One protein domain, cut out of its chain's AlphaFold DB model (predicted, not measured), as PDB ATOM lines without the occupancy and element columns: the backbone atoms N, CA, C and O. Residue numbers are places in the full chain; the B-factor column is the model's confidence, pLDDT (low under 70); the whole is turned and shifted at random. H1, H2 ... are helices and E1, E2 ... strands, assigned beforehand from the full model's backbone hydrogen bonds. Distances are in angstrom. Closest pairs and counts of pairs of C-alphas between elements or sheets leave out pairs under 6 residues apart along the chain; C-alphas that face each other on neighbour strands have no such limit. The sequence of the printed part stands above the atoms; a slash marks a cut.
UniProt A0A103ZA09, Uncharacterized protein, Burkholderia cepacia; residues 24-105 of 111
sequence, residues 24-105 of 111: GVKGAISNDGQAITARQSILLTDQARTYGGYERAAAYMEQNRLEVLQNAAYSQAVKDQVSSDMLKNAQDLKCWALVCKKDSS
ATOM      1  N   GLY A  24     105.718  16.475  91.603       96.12
ATOM      2  CA  GLY A  24     106.703  17.529  91.796       96.12
ATOM      3  C   GLY A  24     107.407  17.414  93.143       96.12
ATOM      4  O   GLY A  24     107.171  16.480  93.914       96.12
ATOM      5  N   VAL A  25     108.238  18.407  93.456       97.56
ATOM      6  CA  VAL A  25     108.922  18.526  94.753       97.56
ATOM      7  C   VAL A  25     108.595  19.860  95.416       97.56
ATOM      8  O   VAL A  25     108.652  20.910  94.780       97.56
ATOM      9  N   LYS A  26     108.295  19.833  96.716       94.38
ATOM     10  CA  LYS A  26     108.193  21.020  97.570       94.38
ATOM     11  C   LYS A  26     109.267  20.973  98.652       94.38
ATOM     12  O   LYS A  26     109.320  20.025  99.436       94.38
ATOM     13  N   GLY A  27     110.109  22.002  98.687       93.06
ATOM     14  CA  GLY A  27     111.114  22.193  99.728       93.06
ATOM     15  C   GLY A  27     110.573  22.983 100.922       93.06
ATOM     16  O   GLY A  27     109.753  23.885 100.751       93.06
ATOM     17  N   ALA A  28     111.054  22.670 102.124       96.00
ATOM     18  CA  ALA A  28     110.939  23.528 103.300       96.00
ATOM     19  C   ALA A  28     112.286  24.217 103.545       96.00
ATOM     20  O   ALA A  28     113.309  23.544 103.644       96.00
ATOM     21  N   ILE A  29     112.291  25.547 103.623       96.25
ATOM     22  CA  ILE A  29     113.492  26.344 103.904       96.25
ATOM     23  C   ILE A  29     113.610  26.516 105.428       96.25
ATOM     24  O   ILE A  29     112.598  26.709 106.104       96.25
ATOM     25  N   SER A  30     114.821  26.420 105.980       97.00
ATOM     26  CA  SER A  30     115.085  26.708 107.394       97.00
ATOM     27  C   SER A  30     114.760  28.164 107.751       97.00
ATOM     28  O   SER A  30     114.801  29.054 106.905       97.00
ATOM     29  N   ASN A  31     114.490  28.432 109.033       96.38
ATOM     30  CA  ASN A  31     114.156  29.783 109.508       96.38
ATOM     31  C   ASN A  31     115.275  30.810 109.260       96.38
ATOM     32  O   ASN A  31     114.995  31.993 109.098       96.38
ATOM     33  N   ASP A  32     116.532  30.365 109.242       96.38
ATOM     34  CA  ASP A  32     117.701  31.201 108.949       96.38
ATOM     35  C   ASP A  32     117.988  31.341 107.443       96.38
ATOM     36  O   ASP A  32     118.927  32.037 107.055       96.38
ATOM     37  N   GLY A  33     117.205  30.682 106.584       96.56
ATOM     38  CA  GLY A  33     117.359  30.762 105.137       96.56
ATOM     39  C   GLY A  33     118.581  30.042 104.572       96.56
ATOM     40  O   GLY A  33     118.893  30.222 103.392       96.56
ATOM     41  N   GLN A  34     119.298  29.264 105.387       97.94
ATOM     42  CA  GLN A  34     120.589  28.698 104.994       97.94
ATOM     43  C   GLN A  34     120.488  27.306 104.374       97.94
ATOM     44  O   GLN A  34     121.375  26.931 103.604       97.94
ATOM     45  N   ALA A  35     119.418  26.559 104.654       97.62
ATOM     46  CA  ALA A  35     119.270  25.176 104.219       97.62
ATOM     47  C   ALA A  35     117.838  24.824 103.794       97.62
ATOM     48  O   ALA A  35     116.859  25.437 104.221       97.62
ATOM     49  N   ILE A  36     117.724  23.768 102.987       97.31
ATOM     50  CA  ILE A  36     116.464  23.055 102.766       97.31
ATOM     51  C   ILE A  36     116.375  21.940 103.809       97.31
ATOM     52  O   ILE A  36     117.187  21.019 103.805       97.31
ATOM     53  N   THR A  37     115.405  22.025 104.714       97.19
ATOM     54  CA  THR A  37     115.248  21.097 105.847       97.19
ATOM     55  C   THR A  37     114.442  19.854 105.490       97.19
ATOM     56  O   THR A  37     114.607  18.810 106.114       97.19
ATOM     57  N   ALA A  38     113.587  19.946 104.472       96.81
ATOM     58  CA  ALA A  38     112.825  18.822 103.953       96.81
ATOM     59  C   ALA A  38     112.535  19.006 102.463       96.81
ATOM     60  O   ALA A  38     112.343  20.126 101.993       96.81
ATOM     61  N   ARG A  39     112.454  17.891 101.734       96.56
ATOM     62  CA  ARG A  39     111.968  17.828 100.351       96.56
ATOM     63  C   ARG A  39     110.884  16.767 100.288       96.56
ATOM     64  O   ARG A  39     111.137  15.610 100.608       96.56
ATOM     65  N   GLN A  40     109.677  17.177  99.928       96.62
ATOM     66  CA  GLN A  40     108.512  16.302  99.870       96.62
ATOM     67  C   GLN A  40     108.036  16.180  98.432       96.62
ATOM     68  O   GLN A  40     107.973  17.177  97.711       96.62
ATOM     69  N   SER A  41     107.684  14.960  98.026       97.25
ATOM     70  CA  SER A  41     106.965  14.766  96.772       97.25
ATOM     71  C   SER A  41     105.552  15.328  96.913       97.25
ATOM     72  O   SER A  41     104.903  15.133  97.941       97.25
ATOM     73  N   ILE A  42     105.096  16.048  95.895       96.69
ATOM     74  CA  ILE A  42     103.748  16.608  95.814       96.69
ATOM     75  C   ILE A  42     103.072  16.133  94.535       96.69
ATOM     76  O   ILE A  42     103.736  15.932  93.521       96.69
ATOM     77  N   LEU A  43     101.747  16.012  94.553       96.81
ATOM     78  CA  LEU A  43     100.975  15.806  93.334       96.81
ATOM     79  C   LEU A  43     100.732  17.151  92.648       96.81
ATOM     80  O   LEU A  43     100.236  18.103  93.255       96.81
ATOM     81  N   LEU A  44     101.081  17.235  91.368       96.38
ATOM     82  CA  LEU A  44     100.878  18.432  90.557       96.38
ATOM     83  C   LEU A  44      99.399  18.648  90.212       96.38
ATOM     84  O   LEU A  44      98.971  19.794  90.084       96.38
ATOM     85  N   THR A  45      98.598  17.579  90.170       96.56
ATOM     86  CA  THR A  45      97.126  17.641  90.090       96.56
ATOM     87  C   THR A  45      96.516  18.380  91.274       96.56
ATOM     88  O   THR A  45      95.634  19.215  91.086       96.56
ATOM     89  N   ASP A  46      97.011  18.150  92.491       96.94
ATOM     90  CA  ASP A  46      96.515  18.851  93.679       96.94
ATOM     91  C   ASP A  46      96.846  20.349  93.625       96.94
ATOM     92  O   ASP A  46      96.035  21.190  94.023       96.94
ATOM     93  N   GLN A  47      98.015  20.705  93.080       97.00
ATOM     94  CA  GLN A  47      98.369  22.107  92.835       97.00
ATOM     95  C   GLN A  47      97.459  22.722  91.768       97.00
ATOM     96  O   GLN A  47      96.947  23.824  91.961       97.00
ATOM     97  N   ALA A  48      97.206  22.006  90.670       96.88
ATOM     98  CA  ALA A  48      96.287  22.445  89.629       96.88
ATOM     99  C   ALA A  48      94.875  22.669  90.186       96.88
ATOM    100  O   ALA A  48      94.304  23.732  89.959       96.88
ATOM    101  N   ARG A  49      94.342  21.746  90.994       96.38
ATOM    102  CA  ARG A  49      93.046  21.922  91.666       96.38
ATOM    103  C   ARG A  49      93.040  23.158  92.568       96.38
ATOM    104  O   ARG A  49      92.107  23.953  92.508       96.38
ATOM    105  N   THR A  50      94.095  23.350  93.358       96.81
ATOM    106  CA  THR A  50      94.212  24.476  94.300       96.81
ATOM    107  C   THR A  50      94.240  25.832  93.587       96.81
ATOM    108  O   THR A  50      93.573  26.768  94.018       96.81
ATOM    109  N   TYR A  51      94.984  25.947  92.483       96.38
ATOM    110  CA  TYR A  51      95.183  27.219  91.775       96.38
ATOM    111  C   TYR A  51      94.239  27.429  90.577       96.38
ATOM    112  O   TYR A  51      94.349  28.433  89.868       96.38
ATOM    113  N   GLY A  52      93.281  26.527  90.353       95.12
ATOM    114  CA  GLY A  52      92.272  26.652  89.295       95.12
ATOM    115  C   GLY A  52      92.791  26.313  87.895       95.12
ATOM    116  O   GLY A  52      92.417  26.964  86.922       95.12
ATOM    117  N   GLY A  53      93.678  25.326  87.804       96.69
ATOM    118  CA  GLY A  53      94.183  24.738  86.568       96.69
ATOM    119  C   GLY A  53      95.707  24.676  86.497       96.69
ATOM    120  O   GLY A  53      96.428  25.392  87.197       96.69
ATOM    121  N   TYR A  54      96.198  23.835  85.588       97.75
ATOM    122  CA  TYR A  54      97.626  23.605  85.369       97.75
ATOM    123  C   TYR A  54      98.412  24.874  85.010       97.75
ATOM    124  O   TYR A  54      99.478  25.114  85.570       97.75
ATOM    125  N   GLU A  55      97.879  25.730  84.131       97.75
ATOM    126  CA  GLU A  55      98.559  26.974  83.733       97.75
ATOM    127  C   GLU A  55      98.732  27.942  84.906       97.75
ATOM    128  O   GLU A  55      99.801  28.528  85.085       97.75
ATOM    129  N   ARG A  56      97.691  28.085  85.734       98.12
ATOM    130  CA  ARG A  56      97.719  28.965  86.907       98.12
ATOM    131  C   ARG A  56      98.654  28.433  87.983       98.12
ATOM    132  O   ARG A  56      99.435  29.203  88.532       98.12
ATOM    133  N   ALA A  57      98.637  27.123  88.227       98.19
ATOM    134  CA  ALA A  57      99.597  26.487  89.121       98.19
ATOM    135  C   ALA A  57     101.041  26.694  88.632       98.19
ATOM    136  O   ALA A  57     101.912  27.031  89.428       98.19
ATOM    137  N   ALA A  58     101.305  26.565  87.326       98.25
ATOM    138  CA  ALA A  58     102.641  26.797  86.778       98.25
ATOM    139  C   ALA A  58     103.107  28.249  86.960       98.25
ATOM    140  O   ALA A  58     104.263  28.484  87.308       98.25
ATOM    141  N   ALA A  59     102.214  29.218  86.733       98.25
ATOM    142  CA  ALA A  59     102.501  30.633  86.949       98.25
ATOM    143  C   ALA A  59     102.811  30.928  88.422       98.25
ATOM    144  O   ALA A  59     103.773  31.634  88.711       98.25
ATOM    145  N   TYR A  60     102.053  30.329  89.344       97.62
ATOM    146  CA  TYR A  60     102.315  30.434  90.777       97.62
ATOM    147  C   TYR A  60     103.699  29.883  91.151       97.62
ATOM    148  O   TYR A  60     104.454  30.549  91.860       97.62
ATOM    149  N   MET A  61     104.068  28.700  90.642       97.44
ATOM    150  CA  MET A  61     105.387  28.112  90.911       97.44
ATOM    151  C   MET A  61     106.520  29.007  90.399       97.44
ATOM    152  O   MET A  61     107.506  29.217  91.099       97.44
ATOM    153  N   GLU A  62     106.369  29.575  89.203       97.81
ATOM    154  CA  GLU A  62     107.370  30.475  88.629       97.81
ATOM    155  C   GLU A  62     107.479  31.792  89.408       97.81
ATOM    156  O   GLU A  62     108.584  32.269  89.660       97.81
ATOM    157  N   GLN A  63     106.353  32.359  89.846       97.81
ATOM    158  CA  GLN A  63     106.354  33.557  90.680       97.81
ATOM    159  C   GLN A  63     107.078  33.302  92.007       97.81
ATOM    160  O   GLN A  63     107.984  34.051  92.368       97.81
ATOM    161  N   ASN A  64     106.726  32.229  92.713       95.81
ATOM    162  CA  ASN A  64     107.320  31.939  94.014       95.81
ATOM    163  C   ASN A  64     108.812  31.567  93.896       95.81
ATOM    164  O   ASN A  64     109.620  31.955  94.741       95.81
ATOM    165  N   ARG A  65     109.212  30.932  92.784       97.12
ATOM    166  CA  ARG A  65     110.623  30.741  92.419       97.12
ATOM    167  C   ARG A  65     111.362  32.080  92.352       97.12
ATOM    168  O   ARG A  65     112.433  32.219  92.939       97.12
ATOM    169  N   LEU A  66     110.801  33.070  91.656       97.88
ATOM    170  CA  LEU A  66     111.408  34.398  91.528       97.88
ATOM    171  C   LEU A  66     111.481  35.136  92.871       97.88
ATOM    172  O   LEU A  66     112.513  35.739  93.162       97.88
ATOM    173  N   GLU A  67     110.444  35.040  93.706       97.19
ATOM    174  CA  GLU A  67     110.428  35.616  95.059       97.19
ATOM    175  C   GLU A  67     111.581  35.070  95.918       97.19
ATOM    176  O   GLU A  67     112.301  35.835  96.562       97.19
ATOM    177  N   VAL A  68     111.822  33.755  95.880       96.75
ATOM    178  CA  VAL A  68     112.940  33.122  96.598       96.75
ATOM    179  C   VAL A  68     114.294  33.565  96.042       96.75
ATOM    180  O   VAL A  68     115.202  33.885  96.811       96.75
ATOM    181  N   LEU A  69     114.448  33.626  94.717       97.00
ATOM    182  CA  LEU A  69     115.709  34.038  94.090       97.00
ATOM    183  C   LEU A  69     116.093  35.486  94.421       97.00
ATOM    184  O   LEU A  69     117.272  35.782  94.640       97.00
ATOM    185  N   GLN A  70     115.101  36.373  94.487       97.81
ATOM    186  CA  GLN A  70     115.289  37.791  94.798       97.81
ATOM    187  C   GLN A  70     115.488  38.056  96.295       97.81
ATOM    188  O   GLN A  70     116.008  39.109  96.665       97.81
ATOM    189  N   ASN A  71     115.129  37.113  97.170       97.00
ATOM    190  CA  ASN A  71     115.287  37.287  98.608       97.00
ATOM    191  C   ASN A  71     116.773  37.243  99.013       97.00
ATOM    192  O   ASN A  71     117.452  36.224  98.873       97.00
ATOM    193  N   ALA A  72     117.293  38.360  99.525       95.50
ATOM    194  CA  ALA A  72     118.691  38.485  99.934       95.50
ATOM    195  C   ALA A  72     119.060  37.649 101.176       95.50
ATOM    196  O   ALA A  72     120.238  37.363 101.368       95.50
ATOM    197  N   ALA A  73     118.086  37.241 101.999       97.00
ATOM    198  CA  ALA A  73     118.328  36.454 103.210       97.00
ATOM    199  C   ALA A  73     118.621  34.972 102.928       97.00
ATOM    200  O   ALA A  73     119.192  34.286 103.774       97.00
ATOM    201  N   TYR A  74     118.236  34.464 101.755       98.19
ATOM    202  CA  TYR A  74     118.451  33.064 101.407       98.19
ATOM    203  C   TYR A  74     119.845  32.820 100.843       98.19
ATOM    204  O   TYR A  74     120.333  33.574  99.995       98.19
ATOM    205  N   SER A  75     120.456  31.722 101.288       98.31
ATOM    206  CA  SER A  75     121.744  31.269 100.775       98.31
ATOM    207  C   SER A  75     121.650  30.907  99.289       98.31
ATOM    208  O   SER A  75     120.585  30.552  98.774       98.31
ATOM    209  N   GLN A  76     122.782  30.961  98.582       98.25
ATOM    210  CA  GLN A  76     122.815  30.586  97.166       98.25
ATOM    211  C   GLN A  76     122.408  29.119  96.958       98.25
ATOM    212  O   GLN A  76     121.658  28.821  96.038       98.25
ATOM    213  N   ALA A  77     122.798  28.220  97.866       97.69
ATOM    214  CA  ALA A  77     122.418  26.809  97.793       97.69
ATOM    215  C   ALA A  77     120.895  26.599  97.898       97.69
ATOM    216  O   ALA A  77     120.327  25.795  97.158       97.69
ATOM    217  N   VAL A  78     120.216  27.346  98.779       98.25
ATOM    218  CA  VAL A  78     118.744  27.336  98.869       98.25
ATOM    219  C   VAL A  78     118.127  27.835  97.567       98.25
ATOM    220  O   VAL A  78     117.213  27.203  97.039       98.25
ATOM    221  N   LYS A  79     118.646  28.939  97.021       98.44
ATOM    222  CA  LYS A  79     118.183  29.516  95.752       98.44
ATOM    223  C   LYS A  79     118.321  28.542  94.591       98.44
ATOM    224  O   LYS A  79     117.373  28.386  93.827       98.44
ATOM    225  N   ASP A  80     119.454  27.860  94.485       98.25
ATOM    226  CA  ASP A  80     119.717  26.897  93.417       98.25
ATOM    227  C   ASP A  80     118.766  25.698  93.510       98.25
ATOM    228  O   ASP A  80     118.143  25.320  92.513       98.25
ATOM    229  N   GLN A  81     118.577  25.148  94.715       97.88
ATOM    230  CA  GLN A  81     117.676  24.016  94.935       97.88
ATOM    231  C   GLN A  81     116.217  24.385  94.644       97.88
ATOM    232  O   GLN A  81     115.527  23.654  93.933       97.88
ATOM    233  N   VAL A  82     115.749  25.531  95.148       97.06
ATOM    234  CA  VAL A  82     114.387  26.013  94.882       97.06
ATOM    235  C   VAL A  82     114.202  26.323  93.401       97.06
ATOM    236  O   VAL A  82     113.174  25.966  92.829       97.06
ATOM    237  N   SER A  83     115.198  26.932  92.753       97.69
ATOM    238  CA  SER A  83     115.153  27.191  91.316       97.69
ATOM    239  C   SER A  83     114.984  25.896  90.531       97.69
ATOM    240  O   SER A  83     114.104  25.823  89.680       97.69
ATOM    241  N   SER A  84     115.766  24.864  90.855       97.50
ATOM    242  CA  SER A  84     115.681  23.558  90.202       97.50
ATOM    243  C   SER A  84     114.318  22.889  90.417       97.50
ATOM    244  O   SER A  84     113.653  22.546  89.437       97.50
ATOM    245  N   ASP A  85     113.873  22.760  91.672       97.06
ATOM    246  CA  ASP A  85     112.632  22.058  92.017       97.06
ATOM    247  C   ASP A  85     111.399  22.784  91.444       97.06
ATOM    248  O   ASP A  85     110.547  22.173  90.794       97.06
ATOM    249  N   MET A  86     111.303  24.107  91.623       96.94
ATOM    250  CA  MET A  86     110.133  24.868  91.172       96.94
ATOM    251  C   MET A  86     110.091  25.042  89.656       96.94
ATOM    252  O   MET A  86     108.999  25.030  89.085       96.94
ATOM    253  N   LEU A  87     111.246  25.159  88.986       96.88
ATOM    254  CA  LEU A  87     111.288  25.209  87.525       96.88
ATOM    255  C   LEU A  87     110.797  23.890  86.921       96.88
ATOM    256  O   LEU A  87     109.984  23.930  85.998       96.88
ATOM    257  N   LYS A  88     111.233  22.739  87.457       96.88
ATOM    258  CA  LYS A  88     110.750  21.426  87.004       96.88
ATOM    259  C   LYS A  88     109.241  21.296  87.211       96.88
ATOM    260  O   LYS A  88     108.531  21.033  86.244       96.88
ATOM    261  N   ASN A  89     108.738  21.608  88.409       97.94
ATOM    262  CA  ASN A  89     107.297  21.602  88.678       97.94
ATOM    263  C   ASN A  89     106.529  22.494  87.688       97.94
ATOM    264  O   ASN A  89     105.509  22.084  87.141       97.94
ATOM    265  N   ALA A  90     107.007  23.717  87.434       97.94
ATOM    266  CA  ALA A  90     106.360  24.643  86.508       97.94
ATOM    267  C   ALA A  90     106.361  24.118  85.061       97.94
ATOM    268  O   ALA A  90     105.391  24.328  84.333       97.94
ATOM    269  N   GLN A  91     107.433  23.446  84.635       97.44
ATOM    270  CA  GLN A  91     107.522  22.817  83.316       97.44
ATOM    271  C   GLN A  91     106.547  21.646  83.182       97.44
ATOM    272  O   GLN A  91     105.819  21.591  82.192       97.44
ATOM    273  N   ASP A  92     106.465  20.774  84.185       97.25
ATOM    274  CA  ASP A  92     105.524  19.649  84.191       97.25
ATOM    275  C   ASP A  92     104.071  20.123  84.204       97.25
ATOM    276  O   ASP A  92     103.246  19.623  83.444       97.25
ATOM    277  N   LEU A  93     103.758  21.156  84.993       97.69
ATOM    278  CA  LEU A  93     102.434  21.779  85.003       97.69
ATOM    279  C   LEU A  93     102.090  22.377  83.626       97.69
ATOM    280  O   LEU A  93     100.994  22.160  83.116       97.69
ATOM    281  N   LYS A  94     103.021  23.087  82.973       97.50
ATOM    282  CA  LYS A  94     102.817  23.593  81.598       97.50
ATOM    283  C   LYS A  94     102.618  22.455  80.597       97.50
ATOM    284  O   LYS A  94     101.790  22.572  79.699       97.50
ATOM    285  N   CYS A  95     103.357  21.365  80.759       95.56
ATOM    286  CA  CYS A  95     103.236  20.169  79.939       95.56
ATOM    287  C   CYS A  95     101.834  19.551  80.093       95.56
ATOM    288  O   CYS A  95     101.136  19.359  79.097       95.56
ATOM    289  N   TRP A  96     101.354  19.380  81.327       95.44
ATOM    290  CA  TRP A  96     100.001  18.900  81.612       95.44
ATOM    291  C   TRP A  96      98.900  19.830  81.102       95.44
ATOM    292  O   TRP A  96      97.888  19.357  80.590       95.44
ATOM    293  N   ALA A  97      99.103  21.149  81.136       96.38
ATOM    294  CA  ALA A  97      98.175  22.084  80.505       96.38
ATOM    295  C   ALA A  97      98.017  21.821  78.996       96.38
ATOM    296  O   ALA A  97      96.908  21.911  78.468       96.38
ATOM    297  N   LEU A  98      99.107  21.484  78.298       95.12
ATOM    298  CA  LEU A  98      99.064  21.125  76.878       95.12
ATOM    299  C   LEU A  98      98.401  19.762  76.655       95.12
ATOM    300  O   LEU A  98      97.600  19.635  75.728       95.12
ATOM    301  N   VAL A  99      98.691  18.774  77.509       93.62
ATOM    302  CA  VAL A  99      98.042  17.452  77.468       93.62
ATOM    303  C   VAL A  99      96.531  17.601  77.608       93.62
ATOM    304  O   VAL A  99      95.813  17.194  76.704       93.62
ATOM    305  N   CYS A 100      96.044  18.293  78.638       93.00
ATOM    306  CA  CYS A 100      94.606  18.431  78.888       93.00
ATOM    307  C   CYS A 100      93.859  19.269  77.850       93.00
ATOM    308  O   CYS A 100      92.656  19.098  77.669       93.00
ATOM    309  N   LYS A 101      94.552  20.176  77.149       93.62
ATOM    310  CA  LYS A 101      93.979  20.878  75.989       93.62
ATOM    311  C   LYS A 101      93.803  19.957  74.786       93.62
ATOM    312  O   LYS A 101      92.885  20.169  73.999       93.62
ATOM    313  N   LYS A 102      94.702  18.986  74.611       93.31
ATOM    314  CA  LYS A 102      94.682  18.039  73.491       93.31
ATOM    315  C   LYS A 102      93.741  16.868  73.759       93.31
ATOM    316  O   LYS A 102      93.003  16.472  72.864       93.31
ATOM    317  N   ASP A 103      93.804  16.318  74.961       91.00
ATOM    318  CA  ASP A 103      93.006  15.191  75.413       91.00
ATOM    319  C   ASP A 103      92.526  15.459  76.838       91.00
ATOM    320  O   ASP A 103      93.214  15.201  77.825       91.00
ATOM    321  N   SER A 104      91.318  16.007  76.938       89.62
ATOM    322  CA  SER A 104      90.691  16.276  78.224       89.62
ATOM    323  C   SER A 104      90.166  15.018  78.909       89.62
ATOM    324  O   SER A 104      89.643  15.149  80.008       89.62
ATOM    325  N   SER A 105      90.257  13.833  78.289       91.81
ATOM    326  CA  SER A 105      89.836  12.558  78.884       91.81
ATOM    327  C   SER A 105      90.955  11.846  79.649       91.81
ATOM    328  O   SER A 105      90.680  10.893  80.379       91.81
TER     329      SER A 105
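AT A GLANCE: This is residues 24 to 105 of the 111 residues of an uncharacterized protein of Burkholderia cepacia (UniProt A0A103ZA09). A strand hairpin, E1 and E2, and a long helical hairpin, H2 and H3, run lengthwise beside each other in a rod; H3 packs on the strand hairpin, mostly through E1, while H2 lies away from both strands. The short helix H1 stands crosswise at one end of the strand hairpin, where the chain passes over from the strands to H2. The printed part has 82 residues, with two named strands and then three named helices in the order E1, E2, H1, H2, H3; the sheet has the order E1 - E2 and is antiparallel, and the class is mixed, helices and strands. It is only just compact, close to loose, with a radius of gyration of the C-alphas of 13.6 A, and the C-alphas span 45 by 21 by 18 A.

HOW THE PARTS SIT: E1, residues 24 to 29, and E2, residues 36 to 43, form a hairpin of antiparallel neighbours, with 153 degrees between their directions. N 26 and O 40 are 2.9 A apart, and N 37 and O 28 are 2.8 A apart, both within hydrogen-bond range. H1, residues 44 to 51, and H2, residues 54 to 70, touch only at the corner by their link, about perpendicular at 87 degrees; their closest C-alphas, of Ala 48 and Tyr 54, are 4.6 A apart. H3, residues 76 to 102, touches H2 with 30 pairs of C-alphas within 8 A, the closest being those of Ala 58 and Ala 90 at 4.3 A. H2 and H3 form a helical hairpin, at a shallow tilt of 14 degrees, opposite ways. With residues 89 to 93 alone H3 touches H1, about perpendicular at 87 degrees; their closest C-alphas, of Leu 44 and Leu 93, are 6.7 A apart. E1 and H3 have 12 pairs of C-alphas within 8 A, the closest those of Gly 24 and Asn 89 at 5.2 A; E2 and H3 have 2 such pairs, the closest those of Ile 36 and Val 78 at 6.2 A. H2 is apart from E1 and from E2. In H1, H2 and H3 every O i to N i+4 pair is within hydrogen-bond range.

IN THESE COORDINATES: E1 begins at C-alpha 24, (106.703, 17.529, 91.796), and measures 16.4 A from first to last C-alpha; E2, residues 36 to 43, measures 19.5 A. H1, residues 44 to 51, measures 10.5 A. H2 measures 24.5 A from C-alpha 54, (97.626, 23.605, 85.369), to C-alpha 70. H3 measures 38.9 A from C-alpha 76 to C-alpha 102, (94.682, 18.039, 73.491).

THE WHOLE: The two C-alphas farthest apart, those of Asp 32 and Ser 105, are 45.0 A apart. The printed part has no cut. The links E2 to H1, H1 to H2 and H2 to H3 are tight, E1 to E2 is short, and no link is long. The mean pLDDT of the printed part is 96.6, and no printed residue is under 70.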